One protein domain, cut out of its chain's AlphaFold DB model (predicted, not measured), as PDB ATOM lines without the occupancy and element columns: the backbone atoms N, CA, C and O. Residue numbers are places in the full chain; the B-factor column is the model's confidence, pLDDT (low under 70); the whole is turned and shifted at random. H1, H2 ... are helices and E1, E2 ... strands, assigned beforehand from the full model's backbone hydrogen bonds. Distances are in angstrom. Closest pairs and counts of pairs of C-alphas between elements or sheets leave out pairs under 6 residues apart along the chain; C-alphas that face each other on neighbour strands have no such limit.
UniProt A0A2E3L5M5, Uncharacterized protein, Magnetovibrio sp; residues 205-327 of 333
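This is residues 205 to 327 of the 333 residues of an uncharacterized protein of Magnetovibrio sp (UniProt A0A2E3L5M5). A twisted sheet of four strands has two helices, H2 and H3, over one face; the other face is mostly bare, with short H1 over the edge strand E4. The loop between E1 and E2, near Ala 238, and the turn near Ser 291 mark the two far ends. The printed part has 123 residues, with three named helices and four named strands in the order H1 E1 E2 H2 E3 H3 E4. The sheet runs E2 E3 E1 E4 and is mixed; the class is mixed, helices and strands. The whole is compact, with a radius of gyration of the C-alphas of 14.7 A and spans of 44 by 34 by 21 A.

Begin with E3, residues 279 to 285, an inner strand. E2, residues 245 to 251, is its parallel neighbour at 20 degrees; look at N 247 and O 280, 2.8 A apart. E1, residues 229 to 233, is its antiparallel neighbour at 159 degrees, with N 281 and O 231 at 2.8 A. E4, residues 322 to 326, is antiparallel to E1 at 162 degrees, with N 232 and O 323 at 2.8 A. H3, residues 294 to 314, is on the sheet at a height of 8.1 A, along the strands, at 6 degrees to E1 on the local plane; its closest C-alpha to E3 is Ala 301, 7.3 A from Val 283. H2, residues 260 to 274, is on the same face at a height of 10.2 A, over E2 and E3. H2 and H3 touch at a steep tilt of 56 degrees, the same way, with the closest C-alphas, Ile 266 and Leu 312, 6.4 A apart. E2, H2, E3 form a strand-helix-strand unit, two parallel neighbour strands joined through a helix; E3, H3, E4 form a split one, with E1 between its strands; both crossovers are right-handed. H1, residues 207 to 213, is on the opposite face, over E4, with the C-alphas of Pro 207 and Ala 325 closest at 4.9 A. Each O i to N i+4 pair is within hydrogen-bond range in H2 and H3; H1 has 0 of 3, and 1 of 4 O i to N i+3 pairs.

Find C-alpha 207 at (-24.894, 2.012, -31.309), where H1 begins. H3 runs 30.2 A from C-alpha 294 at (-26.112, -8.472, -11.582), H2 20.9 A, E3 19.3 A and E2 18.5 A. E4 ends at C-alpha 326, (-25.265, -1.635, -24.237).

The C-alphas of Ala 238 and Ser 291, the two farthest apart, are 46.0 A apart. The printed part has no cut. The links H1 to E1 and E1 to E2 are long. In the printed part the model's pLDDT is under 70 in 44 residues, among them residues 205 to 229 and 286 to 295.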
ATOM      1  N   LEU A 205     -21.802   9.039 -31.604       47.22
ATOM      2  CA  LEU A 205     -21.710   7.675 -32.126       47.22
ATOM      3  C   LEU A 205     -23.072   6.973 -32.165       47.22
ATOM      4  O   LEU A 205     -23.844   7.012 -31.202       47.22
ATOM      5  N   SER A 206     -23.338   6.270 -33.264       42.94
ATOM      6  CA  SER A 206     -24.422   5.291 -33.357       42.94
ATOM      7  C   SER A 206     -24.108   4.033 -32.517       42.94
ATOM      8  O   SER A 206     -22.945   3.766 -32.213       42.94
ATOM      9  N   PRO A 207     -25.107   3.209 -32.131       40.44
ATOM     10  CA  PRO A 207     -24.894   2.012 -31.309       40.44
ATOM     11  C   PRO A 207     -23.874   1.024 -31.890       40.44
ATOM     12  O   PRO A 207     -23.171   0.365 -31.131       40.44
ATOM     13  N   GLU A 208     -23.775   0.949 -33.218       41.66
ATOM     14  CA  GLU A 208     -22.816   0.110 -33.946       41.66
ATOM     15  C   GLU A 208     -21.372   0.606 -33.754       41.66
ATOM     16  O   GLU A 208     -20.451  -0.194 -33.579       41.66
ATOM     17  N   GLU A 209     -21.179   1.923 -33.681       43.12
ATOM     18  CA  GLU A 209     -19.878   2.566 -33.480       43.12
ATOM     19  C   GLU A 209     -19.455   2.605 -31.999       43.12
ATOM     20  O   GLU A 209     -18.262   2.645 -31.696       43.12
ATOM     21  N   VAL A 210     -20.408   2.514 -31.059       42.59
ATOM     22  CA  VAL A 210     -20.114   2.406 -29.616       42.59
ATOM     23  C   VAL A 210     -19.542   1.033 -29.236       42.59
ATOM     24  O   VAL A 210     -18.768   0.936 -28.282       42.59
ATOM     25  N   THR A 211     -19.838  -0.027 -29.996       38.41
ATOM     26  CA  THR A 211     -19.359  -1.399 -29.730       38.41
ATOM     27  C   THR A 211     -17.831  -1.525 -29.676       38.41
ATOM     28  O   THR A 211     -17.314  -2.405 -28.995       38.41
ATOM     29  N   ILE A 212     -17.095  -0.618 -30.329       37.72
ATOM     30  CA  ILE A 212     -15.622  -0.587 -30.320       37.72
ATOM     31  C   ILE A 212     -15.063  -0.185 -28.934       37.72
ATOM     32  O   ILE A 212     -13.899  -0.452 -28.638       37.72
ATOM     33  N   PHE A 213     -15.882   0.394 -28.047       38.22
ATOM     34  CA  PHE A 213     -15.430   1.023 -26.799       38.22
ATOM     35  C   PHE A 213     -15.775   0.275 -25.506       38.22
ATOM     36  O   PHE A 213     -15.449   0.778 -24.432       38.22
ATOM     37  N   MET A 214     -16.435  -0.887 -25.558       39.22
ATOM     38  CA  MET A 214     -17.020  -1.481 -24.341       39.22
ATOM     39  C   MET A 214     -16.321  -2.729 -23.790       39.22
ATOM     40  O   MET A 214     -16.610  -3.099 -22.652       39.22
ATOM     41  N   SER A 215     -15.330  -3.295 -24.490       34.22
ATOM     42  CA  SER A 215     -14.595  -4.443 -23.951       34.22
ATOM     43  C   SER A 215     -13.423  -4.002 -23.084       34.22
ATOM     44  O   SER A 215     -12.355  -3.680 -23.611       34.22
ATOM     45  N   GLN A 216     -13.625  -3.998 -21.764       37.53
ATOM     46  CA  GLN A 216     -12.722  -4.617 -20.780       37.53
ATOM     47  C   GLN A 216     -13.199  -4.364 -19.341       37.53
ATOM     48  O   GLN A 216     -13.758  -3.321 -19.018       37.53
ATOM     49  N   GLU A 217     -12.979  -5.349 -18.476       39.53
ATOM     50  CA  GLU A 217     -13.190  -5.251 -17.031       39.53
ATOM     51  C   GLU A 217     -12.125  -4.331 -16.402       39.53
ATOM     52  O   GLU A 217     -10.933  -4.453 -16.692       39.53
ATOM     53  N   ASP A 218     -12.544  -3.400 -15.540       36.06
ATOM     54  CA  ASP A 218     -11.654  -2.503 -14.795       36.06
ATOM     55  C   ASP A 218     -11.206  -3.161 -13.468       36.06
ATOM     56  O   ASP A 218     -12.059  -3.489 -12.643       36.06
ATOM     57  N   PRO A 219      -9.896  -3.335 -13.206       36.53
ATOM     58  CA  PRO A 219      -9.393  -3.858 -11.934       36.53
ATOM     59  C   PRO A 219      -9.364  -2.834 -10.775       36.53
ATOM     60  O   PRO A 219      -9.080  -3.218  -9.640       36.53
ATOM     61  N   ALA A 220      -9.613  -1.543 -11.022       34.28
ATOM     62  CA  ALA A 220      -9.617  -0.471 -10.019       34.28
ATOM     63  C   ALA A 220     -11.025  -0.071  -9.538       34.28
ATOM     64  O   ALA A 220     -11.155   0.577  -8.494       34.28
ATOM     65  N   LEU A 221     -12.077  -0.487 -10.246       36.34
ATOM     66  CA  LEU A 221     -13.443  -0.484  -9.734       36.34
ATOM     67  C   LEU A 221     -13.641  -1.804  -8.966       36.34
ATOM     68  O   LEU A 221     -13.627  -2.863  -9.585       36.34
ATOM     69  N   PRO A 222     -13.832  -1.807  -7.629       32.81
ATOM     70  CA  PRO A 222     -13.962  -3.043  -6.840       32.81
ATOM     71  C   PRO A 222     -15.218  -3.873  -7.165       32.81
ATOM     72  O   PRO A 222     -15.503  -4.854  -6.478       32.81
ATOM     73  N   TYR A 223     -15.990  -3.462  -8.170       39.59
ATOM     74  CA  TYR A 223     -17.260  -4.033  -8.571       39.59
ATOM     75  C   TYR A 223     -17.237  -4.170 -10.097       39.59
ATOM     76  O   TYR A 223     -17.330  -3.186 -10.829       39.59
ATOM     77  N   GLY A 224     -17.030  -5.400 -10.570       39.22
ATOM     78  CA  GLY A 224     -17.135  -5.738 -11.986       39.22
ATOM     79  C   GLY A 224     -18.513  -5.363 -12.535       39.22
ATOM     80  O   GLY A 224     -19.509  -5.447 -11.823       39.22
ATOM     81  N   CYS A 225     -18.566  -4.946 -13.800       48.66
ATOM     82  CA  CYS A 225     -19.806  -4.703 -14.544       48.66
ATOM     83  C   CYS A 225     -20.844  -3.801 -13.844       48.66
ATOM     84  O   CYS A 225     -22.036  -4.109 -13.845       48.66
ATOM     85  N   ASP A 226     -20.429  -2.649 -13.307       44.75
ATOM     86  CA  ASP A 226     -21.374  -1.569 -13.004       44.75
ATOM     87  C   ASP A 226     -21.988  -1.085 -14.332       44.75
ATOM     88  O   ASP A 226     -21.372  -0.347 -15.092       44.75
ATOM     89  N   TYR A 227     -23.185  -1.579 -14.652       51.78
ATOM     90  CA  TYR A 227     -23.887  -1.428 -15.930       51.78
ATOM     91  C   TYR A 227     -23.787  -0.037 -16.560       51.78
ATOM     92  O   TYR A 227     -24.580   0.852 -16.250       51.78
ATOM     93  N   PHE A 228     -22.874   0.113 -17.518       56.62
ATOM     94  CA  PHE A 228     -22.802   1.290 -18.369       56.62
ATOM     95  C   PHE A 228     -23.793   1.132 -19.520       56.62
ATOM     96  O   PHE A 228     -23.593   0.339 -20.442       56.62
ATOM     97  N   ARG A 229     -24.884   1.899 -19.466       65.50
ATOM     98  CA  ARG A 229     -25.622   2.263 -20.677       65.50
ATOM     99  C   ARG A 229     -25.211   3.665 -21.062       65.50
ATOM    100  O   ARG A 229     -25.285   4.580 -20.242       65.50
ATOM    101  N   VAL A 230     -24.793   3.814 -22.309       70.19
ATOM    102  CA  VAL A 230     -24.590   5.130 -22.898       70.19
ATOM    103  C   VAL A 230     -25.848   5.459 -23.673       70.19
ATOM    104  O   VAL A 230     -26.278   4.700 -24.543       70.19
ATOM    105  N   LEU A 231     -26.472   6.565 -23.297       80.69
ATOM    106  CA  LEU A 231     -27.551   7.170 -24.051       80.69
ATOM    107  C   LEU A 231     -26.983   8.400 -24.752       80.69
ATOM    108  O   LEU A 231     -26.565   9.343 -24.082       80.69
ATOM    109  N   SER A 232     -27.002   8.398 -26.077       81.62
ATOM    110  CA  SER A 232     -26.516   9.506 -26.892       81.62
ATOM    111  C   SER A 232     -27.689  10.262 -27.508       81.62
ATOM    112  O   SER A 232     -28.632   9.654 -28.016       81.62
ATOM    113  N   ILE A 233     -27.635  11.591 -27.450       86.94
ATOM    114  CA  ILE A 233     -28.543  12.489 -28.167       86.94
ATOM    115  C   ILE A 233     -27.716  13.170 -29.251       86.94
ATOM    116  O   ILE A 233     -26.876  14.021 -28.946       86.94
ATOM    117  N   LEU A 234     -27.931  12.767 -30.501       80.44
ATOM    118  CA  LEU A 234     -27.168  13.260 -31.639       80.44
ATOM    119  C   LEU A 234     -27.615  14.682 -32.016       80.44
ATOM    120  O   LEU A 234     -28.818  14.967 -32.031       80.44
ATOM    121  N   PRO A 235     -26.678  15.567 -32.389       79.81
ATOM    122  CA  PRO A 235     -27.000  16.897 -32.873       79.81
ATOM    123  C   PRO A 235     -27.525  16.819 -34.310       79.81
ATOM    124  O   PRO A 235     -27.391  15.810 -35.010       79.81
ATOM    125  N   ASN A 236     -28.093  17.919 -34.785       80.44
ATOM    126  CA  ASN A 236     -28.316  18.154 -36.198       80.44
ATOM    127  C   ASN A 236     -26.988  18.530 -36.877       80.44
ATOM    128  O   ASN A 236     -26.488  19.647 -36.736       80.44
ATOM    129  N   THR A 237     -26.442  17.596 -37.653       72.94
ATOM    130  CA  THR A 237     -25.167  17.741 -38.374       72.94
ATOM    131  C   THR A 237     -25.206  18.765 -39.511       72.94
ATOM    132  O   THR A 237     -24.157  19.163 -40.006       72.94
ATOM    133  N   ALA A 238     -26.391  19.243 -39.907       68.75
ATOM    134  CA  ALA A 238     -26.531  20.345 -40.859       68.75
ATOM    135  C   ALA A 238     -26.266  21.731 -40.232       68.75
ATOM    136  O   ALA A 238     -26.290  22.740 -40.935       68.75
ATOM    137  N   GLN A 239     -26.059  21.804 -38.915       72.12
ATOM    138  CA  GLN A 239     -25.780  23.031 -38.170       72.12
ATOM    139  C   GLN A 239     -24.413  22.937 -37.483       72.12
ATOM    140  O   GLN A 239     -23.879  21.847 -37.290       72.12
ATOM    141  N   ALA A 240     -23.856  24.084 -37.079       61.16
ATOM    142  CA  ALA A 240     -22.638  24.104 -36.276       61.16
ATOM    143  C   ALA A 240     -22.862  23.330 -34.966       61.16
ATOM    144  O   ALA A 240     -23.806  23.606 -34.219       61.16
ATOM    145  N   ILE A 241     -22.007  22.342 -34.720       64.25
ATOM    146  CA  ILE A 241     -22.091  21.448 -33.567       64.25
ATOM    147  C   ILE A 241     -21.275  22.051 -32.422       64.25
ATOM    148  O   ILE A 241     -20.151  22.513 -32.623       64.25
ATOM    149  N   GLN A 242     -21.850  22.060 -31.222       71.88
ATOM    150  CA  GLN A 242     -21.176  22.506 -30.000       71.88
ATOM    151  C   GLN A 242     -20.450  21.342 -29.300       71.88
ATOM    152  O   GLN A 242     -20.740  20.181 -29.593       71.88
ATOM    153  N   PRO A 243     -19.536  21.610 -28.347       64.00
ATOM    154  CA  PRO A 243     -18.925  20.557 -27.538       64.00
ATOM    155  C   PRO A 243     -19.977  19.725 -26.794       64.00
ATOM    156  O   PRO A 243     -20.905  20.285 -26.214       64.00
ATOM    157  N   THR A 244     -19.822  18.401 -26.781       67.94
ATOM    158  CA  THR A 244     -20.794  17.490 -26.159       67.94
ATOM    159  C   THR A 244     -20.995  17.766 -24.674       67.94
ATOM    160  O   THR A 244     -20.051  17.943 -23.907       67.94
ATOM    161  N   LEU A 245     -22.244  17.696 -24.229       71.44
ATOM    162  CA  LEU A 245     -22.587  17.627 -22.819       71.44
ATOM    163  C   LEU A 245     -22.472  16.177 -22.325       71.44
ATOM    164  O   LEU A 245     -23.247  15.315 -22.733       71.44
ATOM    165  N   VAL A 246     -21.541  15.899 -21.410       67.50
ATOM    166  CA  VAL A 246     -21.445  14.585 -20.749       67.50
ATOM    167  C   VAL A 246     -22.177  14.629 -19.414       67.50
ATOM    168  O   VAL A 246     -21.842  15.421 -18.531       67.50
ATOM    169  N   VAL A 247     -23.173  13.760 -19.245       73.31
ATOM    170  CA  VAL A 247     -23.999  13.700 -18.039       73.31
ATOM    171  C   VAL A 247     -23.804  12.364 -17.326       73.31
ATOM    172  O   VAL A 247     -24.352  11.352 -17.762       73.31
ATOM    173  N   PRO A 248     -23.090  12.330 -16.189       73.56
ATOM    174  CA  PRO A 248     -23.086  11.150 -15.339       73.56
ATOM    175  C   PRO A 248     -24.428  11.040 -14.606       73.56
ATOM    176  O   PRO A 248     -24.779  11.893 -13.786       73.56
ATOM    177  N   LEU A 249     -25.170   9.966 -14.868       80.62
ATOM    178  CA  LEU A 249     -26.410   9.645 -14.172       80.62
ATOM    179  C   LEU A 249     -26.203   8.420 -13.283       80.62
ATOM    180  O   LEU A 249     -25.949   7.321 -13.765       80.62
ATOM    181  N   LYS A 250     -26.355   8.612 -11.970       82.00
ATOM    182  CA  LYS A 250     -26.417   7.514 -11.001       82.00
ATOM    183  C   LYS A 250     -27.872   7.188 -10.703       82.00
ATOM    184  O   LYS A 250     -28.566   8.020 -10.121       82.00
ATOM    185  N   LEU A 251     -28.309   5.996 -11.093       83.44
ATOM    186  CA  LEU A 251     -29.631   5.474 -10.774       83.44
ATOM    187  C   LEU A 251     -29.659   5.009  -9.317       83.44
ATOM    188  O   LEU A 251     -28.785   4.261  -8.872       83.44
ATOM    189  N   ASP A 252     -30.666   5.456  -8.573       83.69
ATOM    190  CA  ASP A 252     -30.963   4.932  -7.243       83.69
ATOM    191  C   ASP A 252     -31.804   3.649  -7.341       83.69
ATOM    192  O   ASP A 252     -32.007   3.118  -8.428       83.69
ATOM    193  N   SER A 253     -32.277   3.105  -6.217       79.88
ATOM    194  CA  SER A 253     -33.130   1.908  -6.205       79.88
ATOM    195  C   SER A 253     -34.571   2.159  -6.677       79.88
ATOM    196  O   SER A 253     -35.305   1.199  -6.905       79.88
ATOM    197  N   GLY A 254     -34.999   3.418  -6.794       84.00
ATOM    198  CA  GLY A 254     -36.339   3.817  -7.215       84.00
ATOM    199  C   GLY A 254     -36.532   3.764  -8.732       84.00
ATOM    200  O   GLY A 254     -35.603   3.508  -9.494       84.00
ATOM    201  N   SER A 255     -37.772   3.967  -9.180       85.69
ATOM    202  CA  SER A 255     -38.071   4.140 -10.608       85.69
ATOM    203  C   SER A 255     -37.691   5.545 -11.059       85.69
ATOM    204  O   SER A 255     -38.097   6.508 -10.403       85.69
ATOM    205  N   PHE A 256     -37.007   5.650 -12.200       91.00
ATOM    206  CA  PHE A 256     -36.605   6.940 -12.750       91.00
ATOM    207  C   PHE A 256     -37.808   7.813 -13.151       91.00
ATOM    208  O   PHE A 256     -38.840   7.315 -13.607       91.00
ATOM    209  N   GLY A 257     -37.658   9.133 -13.024       87.69
ATOM    210  CA  GLY A 257     -38.600  10.137 -13.528       87.69
ATOM    211  C   GLY A 257     -39.660  10.581 -12.519       87.69
ATOM    212  O   GLY A 257     -40.648  11.209 -12.898       87.69
ATOM    213  N   ARG A 258     -39.487  10.271 -11.232       87.44
ATOM    214  CA  ARG A 258     -40.451  10.626 -10.175       87.44
ATOM    215  C   ARG A 258     -40.044  11.852  -9.375       87.44
ATOM    216  O   ARG A 258     -40.886  12.472  -8.734       87.44
ATOM    217  N   THR A 259     -38.762  12.191  -9.379       89.94
ATOM    218  CA  THR A 259     -38.223  13.286  -8.575       89.94
ATOM    219  C   THR A 259     -38.057  14.556  -9.405       89.94
ATOM    220  O   THR A 259     -37.774  14.508 -10.602       89.94
ATOM    221  N   ASN A 260     -38.136  15.720  -8.750       91.12
ATOM    222  CA  ASN A 260     -37.843  17.006  -9.398       91.12
ATOM    223  C   ASN A 260     -36.430  17.037  -9.996       91.12
ATOM    224  O   ASN A 260     -36.206  17.662 -11.025       91.12
ATOM    225  N   ARG A 261     -35.472  16.338  -9.375       87.00
ATOM    226  CA  ARG A 261     -34.102  16.234  -9.886       87.00
ATOM    227  C   ARG A 261     -34.053  15.535 -11.246       87.00
ATOM    228  O   ARG A 261     -33.343  15.998 -12.131       87.00
ATOM    229  N   GLU A 262     -34.792  14.444 -11.411       90.81
ATOM    230  CA  GLU A 262     -34.849  13.691 -12.670       90.81
ATOM    231  C   GLU A 262     -35.609  14.460 -13.748       90.81
ATOM    232  O   GLU A 262     -35.170  14.502 -14.891       90.81
ATOM    233  N   GLN A 263     -36.698  15.141 -13.382       92.81
ATOM    234  CA  GLN A 263     -37.430  16.010 -14.307       92.81
ATOM    235  C   GLN A 263     -36.567  17.191 -14.779       92.81
ATOM    236  O   GLN A 263     -36.517  17.493 -15.971       92.81
ATOM    237  N   ASN A 264     -35.799  17.800 -13.870       89.56
ATOM    238  CA  ASN A 264     -34.828  18.839 -14.217       89.56
ATOM    239  C   ASN A 264     -33.720  18.305 -15.133       89.56
ATOM    240  O   ASN A 264     -33.286  19.016 -16.035       89.56
ATOM    241  N   LEU A 265     -33.278  17.057 -14.934       90.94
ATOM    242  CA  LEU A 265     -32.335  16.419 -15.846       90.94
ATOM    243  C   LEU A 265     -32.929  16.311 -17.258       90.94
ATOM    244  O   LEU A 265     -32.282  16.750 -18.202       90.94
ATOM    245  N   ILE A 266     -34.154  15.798 -17.410       96.44
ATOM    246  CA  ILE A 266     -34.813  15.715 -18.726       96.44
ATOM    247  C   ILE A 266     -34.913  17.098 -19.378       96.44
ATOM    248  O   ILE A 266     -34.527  17.256 -20.533       96.44
ATOM    249  N   SER A 267     -35.347  18.117 -18.633       94.19
ATOM    250  CA  SER A 267     -35.416  19.494 -19.139       94.19
ATOM    251  C   SER A 267     -34.051  20.019 -19.608       94.19
ATOM    252  O   SER A 267     -33.965  20.663 -20.657       94.19
ATOM    253  N   HIS A 268     -32.971  19.699 -18.891       92.06
ATOM    254  CA  HIS A 268     -31.618  20.086 -19.282       92.06
ATOM    255  C   HIS A 268     -31.162  19.379 -20.569       92.06
ATOM    256  O   HIS A 268     -30.620  20.030 -21.460       92.06
ATOM    257  N   LEU A 269     -31.444  18.080 -20.708       93.38
ATOM    258  CA  LEU A 269     -31.134  17.307 -21.917       93.38
ATOM    259  C   LEU A 269     -31.897  17.829 -23.146       93.38
ATOM    260  O   LEU A 269     -31.314  17.979 -24.217       93.38
ATOM    261  N   VAL A 270     -33.180  18.166 -22.987       96.50
ATOM    262  CA  VAL A 270     -33.993  18.789 -24.048       96.50
ATOM    263  C   VAL A 270     -33.431  20.159 -24.429       96.50
ATOM    264  O   VAL A 270     -33.338  20.480 -25.610       96.50
ATOM    265  N   SER A 271     -33.008  20.957 -23.446       93.81
ATOM    266  CA  SER A 271     -32.400  22.268 -23.709       93.81
ATOM    267  C   SER A 271     -31.101  22.141 -24.510       93.81
ATOM    268  O   SER A 271     -30.889  22.904 -25.450       93.81
ATOM    269  N   ALA A 272     -30.262  21.151 -24.185       87.69
ATOM    270  CA  ALA A 272     -29.046  20.845 -24.938       87.69
ATOM    271  C   ALA A 272     -29.362  20.434 -26.388       87.69
ATOM    272  O   ALA A 272     -28.764  20.972 -27.318       87.69
ATOM    273  N   TYR A 273     -30.362  19.567 -26.584       94.12
ATOM    274  CA  TYR A 273     -30.834  19.166 -27.913       94.12
ATOM    275  C   TYR A 273     -31.300  20.364 -28.756       94.12
ATOM    276  O   TYR A 273     -30.866  20.523 -29.896       94.12
ATOM    277  N   VAL A 274     -32.126  21.251 -28.188       94.81
ATOM    278  CA  VAL A 274     -32.602  22.472 -28.869       94.81
ATOM    279  C   VAL A 274     -31.444  23.409 -29.230       94.81
ATOM    280  O   VAL A 274     -31.481  24.055 -30.274       94.81
ATOM    281  N   ALA A 275     -30.402  23.463 -28.400       88.81
ATOM    282  CA  ALA A 275     -29.194  24.247 -28.646       88.81
ATOM    283  C   ALA A 275     -28.186  23.565 -29.597       88.81
ATOM    284  O   ALA A 275     -27.072  24.065 -29.757       88.81
ATOM    285  N   ASN A 276     -28.558  22.443 -30.223       85.75
ATOM    286  CA  ASN A 276     -27.699  21.640 -31.096       85.75
ATOM    287  C   ASN A 276     -26.403  21.150 -30.418       85.75
ATOM    288  O   ASN A 276     -25.342  21.061 -31.043       85.75
ATOM    289  N   ILE A 277     -26.485  20.852 -29.120       80.19
ATOM    290  CA  ILE A 277     -25.382  20.321 -28.323       80.19
ATOM    291  C   ILE A 277     -25.532  18.790 -28.269       80.19
ATOM    292  O   ILE A 277     -26.544  18.316 -27.746       80.19
ATOM    293  N   PRO A 278     -24.561  18.006 -28.779       78.06
ATOM    294  CA  PRO A 278     -24.546  16.560 -28.589       78.06
ATOM    295  C   PRO A 278     -24.594  16.229 -27.097       78.06
ATOM    296  O   PRO A 278     -24.015  16.948 -26.282       78.06
ATOM    297  N   VAL A 279     -25.243  15.131 -26.714       81.38
ATOM    298  CA  VAL A 279     -25.278  14.698 -25.308       81.38
ATOM    299  C   VAL A 279     -24.885  13.237 -25.190       81.38
ATOM    300  O   VAL A 279     -25.391  12.409 -25.937       81.38
ATOM    301  N   ALA A 280     -24.037  12.915 -24.215       77.69
ATOM    302  CA  ALA A 280     -23.770  11.551 -23.776       77.69
ATOM    303  C   ALA A 280     -24.168  11.405 -22.304       77.69
ATOM    304  O   ALA A 280     -23.535  11.977 -21.414       77.69
ATOM    305  N   VAL A 281     -25.219  10.639 -22.030       79.94
ATOM    306  CA  VAL A 281     -25.618  10.283 -20.667       79.94
ATOM    307  C   VAL A 281     -24.994   8.942 -20.317       79.94
ATOM    308  O   VAL A 281     -25.344   7.909 -20.888       79.94
ATOM    309  N   ILE A 282     -24.073   8.967 -19.357       74.56
ATOM    310  CA  ILE A 282     -23.419   7.776 -18.819       74.56
ATOM    311  C   ILE A 282     -24.256   7.304 -17.637       74.56
ATOM    312  O   ILE A 282     -24.197   7.879 -16.546       74.56
ATOM    313  N   VAL A 283     -25.074   6.284 -17.870       77.31
ATOM    314  CA  VAL A 283     -25.937   5.698 -16.847       77.31
ATOM    315  C   VAL A 283     -25.135   4.668 -16.062       77.31
ATOM    316  O   VAL A 283     -24.514   3.791 -16.650       77.31
ATOM    317  N   SER A 284     -25.157   4.789 -14.739       73.50
ATOM    318  CA  SER A 284     -24.503   3.888 -13.786       73.50
ATOM    319  C   SER A 284     -25.428   3.624 -12.601       73.50
ATOM    320  O   SER A 284     -26.357   4.392 -12.338       73.50
ATOM    321  N   MET A 285     -25.175   2.552 -11.859       73.56
ATOM    322  CA  MET A 285     -25.932   2.225 -10.652       73.56
ATOM    323  C   MET A 285     -25.277   2.857  -9.413       73.56
ATOM    324  O   MET A 285     -24.055   2.910  -9.288       73.56
ATOM    325  N   ALA A 286     -26.069   3.369  -8.466       68.56
ATOM    326  CA  ALA A 286     -25.538   3.734  -7.152       68.56
ATOM    327  C   ALA A 286     -25.131   2.456  -6.393       68.56
ATOM    328  O   ALA A 286     -25.873   1.483  -6.425       68.56
ATOM    329  N   GLY A 287     -23.999   2.471  -5.673       56.94
ATOM    330  CA  GLY A 287     -23.313   1.290  -5.098       56.94
ATOM    331  C   GLY A 287     -24.048   0.452  -4.033       56.94
ATOM    332  O   GLY A 287     -23.412  -0.240  -3.246       56.94
ATOM    333  N   ARG A 288     -25.380   0.528  -3.957       55.31
ATOM    334  CA  ARG A 288     -26.264  -0.404  -3.234       55.31
ATOM    335  C   ARG A 288     -27.426  -0.863  -4.118       55.31
ATOM    336  O   ARG A 288     -28.539  -1.060  -3.627       55.31
ATOM    337  N   ALA A 289     -27.212  -0.920  -5.425       50.72
ATOM    338  CA  ALA A 289     -28.257  -1.300  -6.344       50.72
ATOM    339  C   ALA A 289     -28.661  -2.761  -6.114       50.72
ATOM    340  O   ALA A 289     -27.852  -3.614  -5.753       50.72
ATOM    341  N   LEU A 290     -29.982  -2.922  -6.114       52.56
ATOM    342  CA  LEU A 290     -30.801  -4.098  -5.852       52.56
ATOM    343  C   LEU A 290     -30.002  -5.394  -5.616       52.56
ATOM    344  O   LEU A 290     -29.879  -6.262  -6.471       52.56
ATOM    345  N   SER A 291     -29.540  -5.576  -4.378       52.16
ATOM    346  CA  SER A 291     -29.161  -6.879  -3.816       52.16
ATOM    347  C   SER A 291     -27.970  -7.627  -4.438       52.16
ATOM    348  O   SER A 291     -28.063  -8.837  -4.544       52.16
ATOM    349  N   ASN A 292     -26.835  -7.008  -4.797       54.06
ATOM    350  CA  ASN A 292     -25.640  -7.749  -5.282       54.06
ATOM    351  C   ASN A 292     -25.938  -8.749  -6.437       54.06
ATOM    352  O   ASN A 292     -25.180  -9.698  -6.648       54.06
ATOM    353  N   ILE A 293     -27.062  -8.590  -7.147       62.16
ATOM    354  CA  ILE A 293     -27.526  -9.497  -8.196       62.16
ATOM    355  C   ILE A 293     -27.453  -8.726  -9.510       62.16
ATOM    356  O   ILE A 293     -28.302  -7.902  -9.848       62.16
ATOM    357  N   PHE A 294     -26.417  -9.038 -10.273       61.69
ATOM    358  CA  PHE A 294     -26.112  -8.472 -11.582       61.69
ATOM    359  C   PHE A 294     -27.342  -8.395 -12.518       61.69
ATOM    360  O   PHE A 294     -27.696  -7.332 -13.034       61.69
ATOM    361  N   SER A 295     -28.107  -9.480 -12.658       65.25
ATOM    362  CA  SER A 295     -29.270  -9.513 -13.561       65.25
ATOM    363  C   SER A 295     -30.380  -8.509 -13.205       65.25
ATOM    364  O   SER A 295     -31.068  -8.013 -14.102       65.25
ATOM    365  N   THR A 296     -30.554  -8.157 -11.925       73.62
ATOM    366  CA  THR A 296     -31.574  -7.183 -11.501       73.62
ATOM    367  C   THR A 296     -31.159  -5.746 -11.783       73.62
ATOM    368  O   THR A 296     -31.996  -4.940 -12.201       73.62
ATOM    369  N   ASP A 297     -29.873  -5.441 -11.644       74.06
ATOM    370  CA  ASP A 297     -29.323  -4.118 -11.937       74.06
ATOM    371  C   ASP A 297     -29.291  -3.849 -13.445       74.06
ATOM    372  O   ASP A 297     -29.717  -2.778 -13.883       74.06
ATOM    373  N   ALA A 298     -28.946  -4.853 -14.258       73.44
ATOM    374  CA  ALA A 298     -29.031  -4.784 -15.720       73.44
ATOM    375  C   ALA A 298     -30.456  -4.466 -16.203       73.44
ATOM    376  O   ALA A 298     -30.687  -3.565 -17.023       73.44
ATOM    377  N   ALA A 299     -31.436  -5.211 -15.680       80.00
ATOM    378  CA  ALA A 299     -32.841  -5.045 -16.022       80.00
ATOM    379  C   ALA A 299     -33.369  -3.671 -15.587       80.00
ATOM    380  O   ALA A 299     -34.177  -3.063 -16.298       80.00
ATOM    381  N   LYS A 300     -32.902  -3.159 -14.443       83.25
ATOM    382  CA  LYS A 300     -33.242  -1.819 -13.966       83.25
ATOM    383  C   LYS A 300     -32.621  -0.725 -14.824       83.25
ATOM    384  O   LYS A 300     -33.366   0.112 -15.324       83.25
ATOM    385  N   ALA A 301     -31.313  -0.774 -15.073       79.69
ATOM    386  CA  ALA A 301     -30.629   0.179 -15.940       79.69
ATOM    387  C   ALA A 301     -31.292   0.240 -17.323       79.69
ATOM    388  O   ALA A 301     -31.540   1.324 -17.849       79.69
ATOM    389  N   ARG A 302     -31.676  -0.916 -17.889       83.88
ATOM    390  CA  ARG A 302     -32.454  -0.989 -19.138       83.88
ATOM    391  C   ARG A 302     -33.800  -0.282 -19.033       83.88
ATOM    392  O   ARG A 302     -34.139   0.512 -19.907       83.88
ATOM    393  N   ARG A 303     -34.577  -0.593 -17.997       88.12
ATOM    394  CA  ARG A 303     -35.909  -0.020 -17.790       88.12
ATOM    395  C   ARG A 303     -35.842   1.497 -17.653       88.12
ATOM    396  O   ARG A 303     -36.567   2.185 -18.360       88.12
ATOM    397  N   ASP A 304     -34.951   1.996 -16.806       90.25
ATOM    398  CA  ASP A 304     -34.836   3.428 -16.539       90.25
ATOM    399  C   ASP A 304     -34.251   4.184 -17.732       90.25
ATOM    400  O   ASP A 304     -34.735   5.264 -18.055       90.25
ATOM    401  N   THR A 305     -33.292   3.602 -18.462       88.44
ATOM    402  CA  THR A 305     -32.800   4.201 -19.716       88.44
ATOM    403  C   THR A 305     -33.927   4.315 -20.742       88.44
ATOM    404  O   THR A 305     -34.101   5.369 -21.348       88.44
ATOM    405  N   ASN A 306     -34.765   3.283 -20.883       91.38
ATOM    406  CA  ASN A 306     -35.950   3.359 -21.740       91.38
ATOM    407  C   ASN A 306     -36.935   4.436 -21.268       91.38
ATOM    408  O   ASN A 306     -37.495   5.146 -22.100       91.38
ATOM    409  N   THR A 307     -37.123   4.597 -19.955       93.62
ATOM    410  CA  THR A 307     -37.936   5.685 -19.398       93.62
ATOM    411  C   THR A 307     -37.360   7.056 -19.751       93.62
ATOM    412  O   THR A 307     -38.120   7.922 -20.176       93.62
ATOM    413  N   ILE A 308     -36.040   7.250 -19.659       93.56
ATOM    414  CA  ILE A 308     -35.376   8.493 -20.085       93.56
ATOM    415  C   ILE A 308     -35.657   8.765 -21.565       93.56
ATOM    416  O   ILE A 308     -36.094   9.863 -21.899       93.56
ATOM    417  N   VAL A 309     -35.485   7.769 -22.441       94.12
ATOM    418  CA  VAL A 309     -35.783   7.912 -23.878       94.12
ATOM    419  C   VAL A 309     -37.236   8.307 -24.113       94.12
ATOM    420  O   VAL A 309     -37.498   9.255 -24.848       94.12
ATOM    421  N   SER A 310     -38.189   7.632 -23.466       95.25
ATOM    422  CA  SER A 310     -39.608   7.978 -23.591       95.25
ATOM    423  C   SER A 310     -39.899   9.409 -23.137       95.25
ATOM    424  O   SER A 310     -40.664  10.105 -23.799       95.25
ATOM    425  N   LEU A 311     -39.277   9.868 -22.048       95.94
ATOM    426  CA  LEU A 311     -39.445  11.235 -21.548       95.94
ATOM    427  C   LEU A 311     -38.827  12.278 -22.490       95.94
ATOM    428  O   LEU A 311     -39.448  13.314 -22.723       95.94
ATOM    429  N   LEU A 312     -37.653  12.009 -23.068       96.38
ATOM    430  CA  LEU A 312     -37.019  12.879 -24.068       96.38
ATOM    431  C   LEU A 312     -37.888  13.016 -25.322       96.38
ATOM    432  O   LEU A 312     -38.155  14.130 -25.766       96.38
ATOM    433  N   VAL A 313     -38.386  11.892 -25.848       96.31
ATOM    434  CA  VAL A 313     -39.262  11.877 -27.028       96.31
ATOM    435  C   VAL A 313     -40.581  12.593 -26.747       96.31
ATOM    436  O   VAL A 313     -41.006  13.432 -27.537       96.31
ATOM    437  N   ALA A 314     -41.203  12.337 -25.591       96.38
ATOM    438  CA  ALA A 314     -42.414  13.044 -25.171       96.38
ATOM    439  C   ALA A 314     -42.193  14.558 -25.004       96.38
ATOM    440  O   ALA A 314     -43.137  15.334 -25.131       96.38
ATOM    441  N   SER A 315     -40.949  14.977 -24.754       96.69
ATOM    442  CA  SER A 315     -40.545  16.380 -24.620       96.69
ATOM    443  C   SER A 315     -40.052  17.010 -25.933       96.69
ATOM    444  O   SER A 315     -39.577  18.143 -25.916       96.69
ATOM    445  N   GLY A 316     -40.169  16.309 -27.068       96.12
ATOM    446  CA  GLY A 316     -39.893  16.852 -28.403       96.12
ATOM    447  C   GLY A 316     -38.525  16.510 -29.005       96.12
ATOM    448  O   GLY A 316     -38.200  17.034 -30.069       96.12
ATOM    449  N   VAL A 317     -37.726  15.639 -28.379       95.69
ATOM    450  CA  VAL A 317     -36.510  15.102 -29.017       95.69
ATOM    451  C   VAL A 317     -36.911  14.086 -30.087       95.69
ATOM    452  O   VAL A 317     -37.697  13.177 -29.817       95.69
ATOM    453  N   THR A 318     -36.387  14.214 -31.308       93.62
ATOM    454  CA  THR A 318     -36.759  13.298 -32.396       93.62
ATOM    455  C   THR A 318     -36.211  11.890 -32.110       93.62
ATOM    456  O   THR A 318     -35.036  11.768 -31.759       93.62
ATOM    457  N   PRO A 319     -37.015  10.812 -32.231       92.12
ATOM    458  CA  PRO A 319     -36.585   9.463 -31.847       92.12
ATOM    459  C   PRO A 319     -35.325   8.948 -32.552       92.12
ATOM    460  O   PRO A 319     -34.539   8.237 -31.938       92.12
ATOM    461  N   ASP A 320     -35.112   9.317 -33.817       85.50
ATOM    462  CA  ASP A 320     -33.934   8.954 -34.619       85.50
ATOM    463  C   ASP A 320     -32.644   9.642 -34.153       85.50
ATOM    464  O   ASP A 320     -31.571   9.309 -34.638       85.50
ATOM    465  N   ARG A 321     -32.741  10.602 -33.227       86.56
ATOM    466  CA  ARG A 321     -31.596  11.284 -32.615       86.56
ATOM    467  C   ARG A 321     -31.218  10.704 -31.263       86.56
ATOM    468  O   ARG A 321     -30.262  11.181 -30.665       86.56
ATOM    469  N   VAL A 322     -31.948   9.709 -30.760       88.44
ATOM    470  CA  VAL A 322     -31.716   9.130 -29.435       88.44
ATOM    471  C   VAL A 322     -31.231   7.694 -29.581       88.44
ATOM    472  O   VAL A 322     -31.993   6.795 -29.929       88.44
ATOM    473  N   HIS A 323     -29.962   7.466 -29.266       80.94
ATOM    474  CA  HIS A 323     -29.315   6.167 -29.414       80.94
ATOM    475  C   HIS A 323     -28.948   5.589 -28.059       80.94
ATOM    476  O   HIS A 323     -28.507   6.297 -27.161       80.94
ATOM    477  N   GLN A 324     -29.127   4.281 -27.913       79.75
ATOM    478  CA  GLN A 324     -28.720   3.556 -26.721       79.75
ATOM    479  C   GLN A 324     -27.673   2.524 -27.104       79.75
ATOM    480  O   GLN A 324     -27.907   1.717 -28.003       79.75
ATOM    481  N   ALA A 325     -26.570   2.504 -26.370       68.75
ATOM    482  CA  ALA A 325     -25.580   1.447 -26.443       68.75
ATOM    483  C   ALA A 325     -25.556   0.648 -25.139       68.75
ATOM    484  O   ALA A 325     -25.721   1.175 -24.031       68.75
ATOM    485  N   LEU A 326     -25.383  -0.658 -25.303       61.84
ATOM    486  CA  LEU A 326     -25.265  -1.635 -24.237       61.84
ATOM    487  C   LEU A 326     -23.816  -2.069 -24.120       61.84
ATOM    488  O   LEU A 326     -23.227  -2.438 -25.132       61.84
ATOM    489  N   ASN A 327     -23.294  -2.130 -22.893       57.97
ATOM    490  CA  ASN A 327     -22.071  -2.883 -22.664       57.97
ATOM    491  C   ASN A 327     -22.358  -4.379 -22.885       57.97
ATOM    492  O   ASN A 327     -23.047  -5.001 -22.073       57.97
TER     493      ASN A 327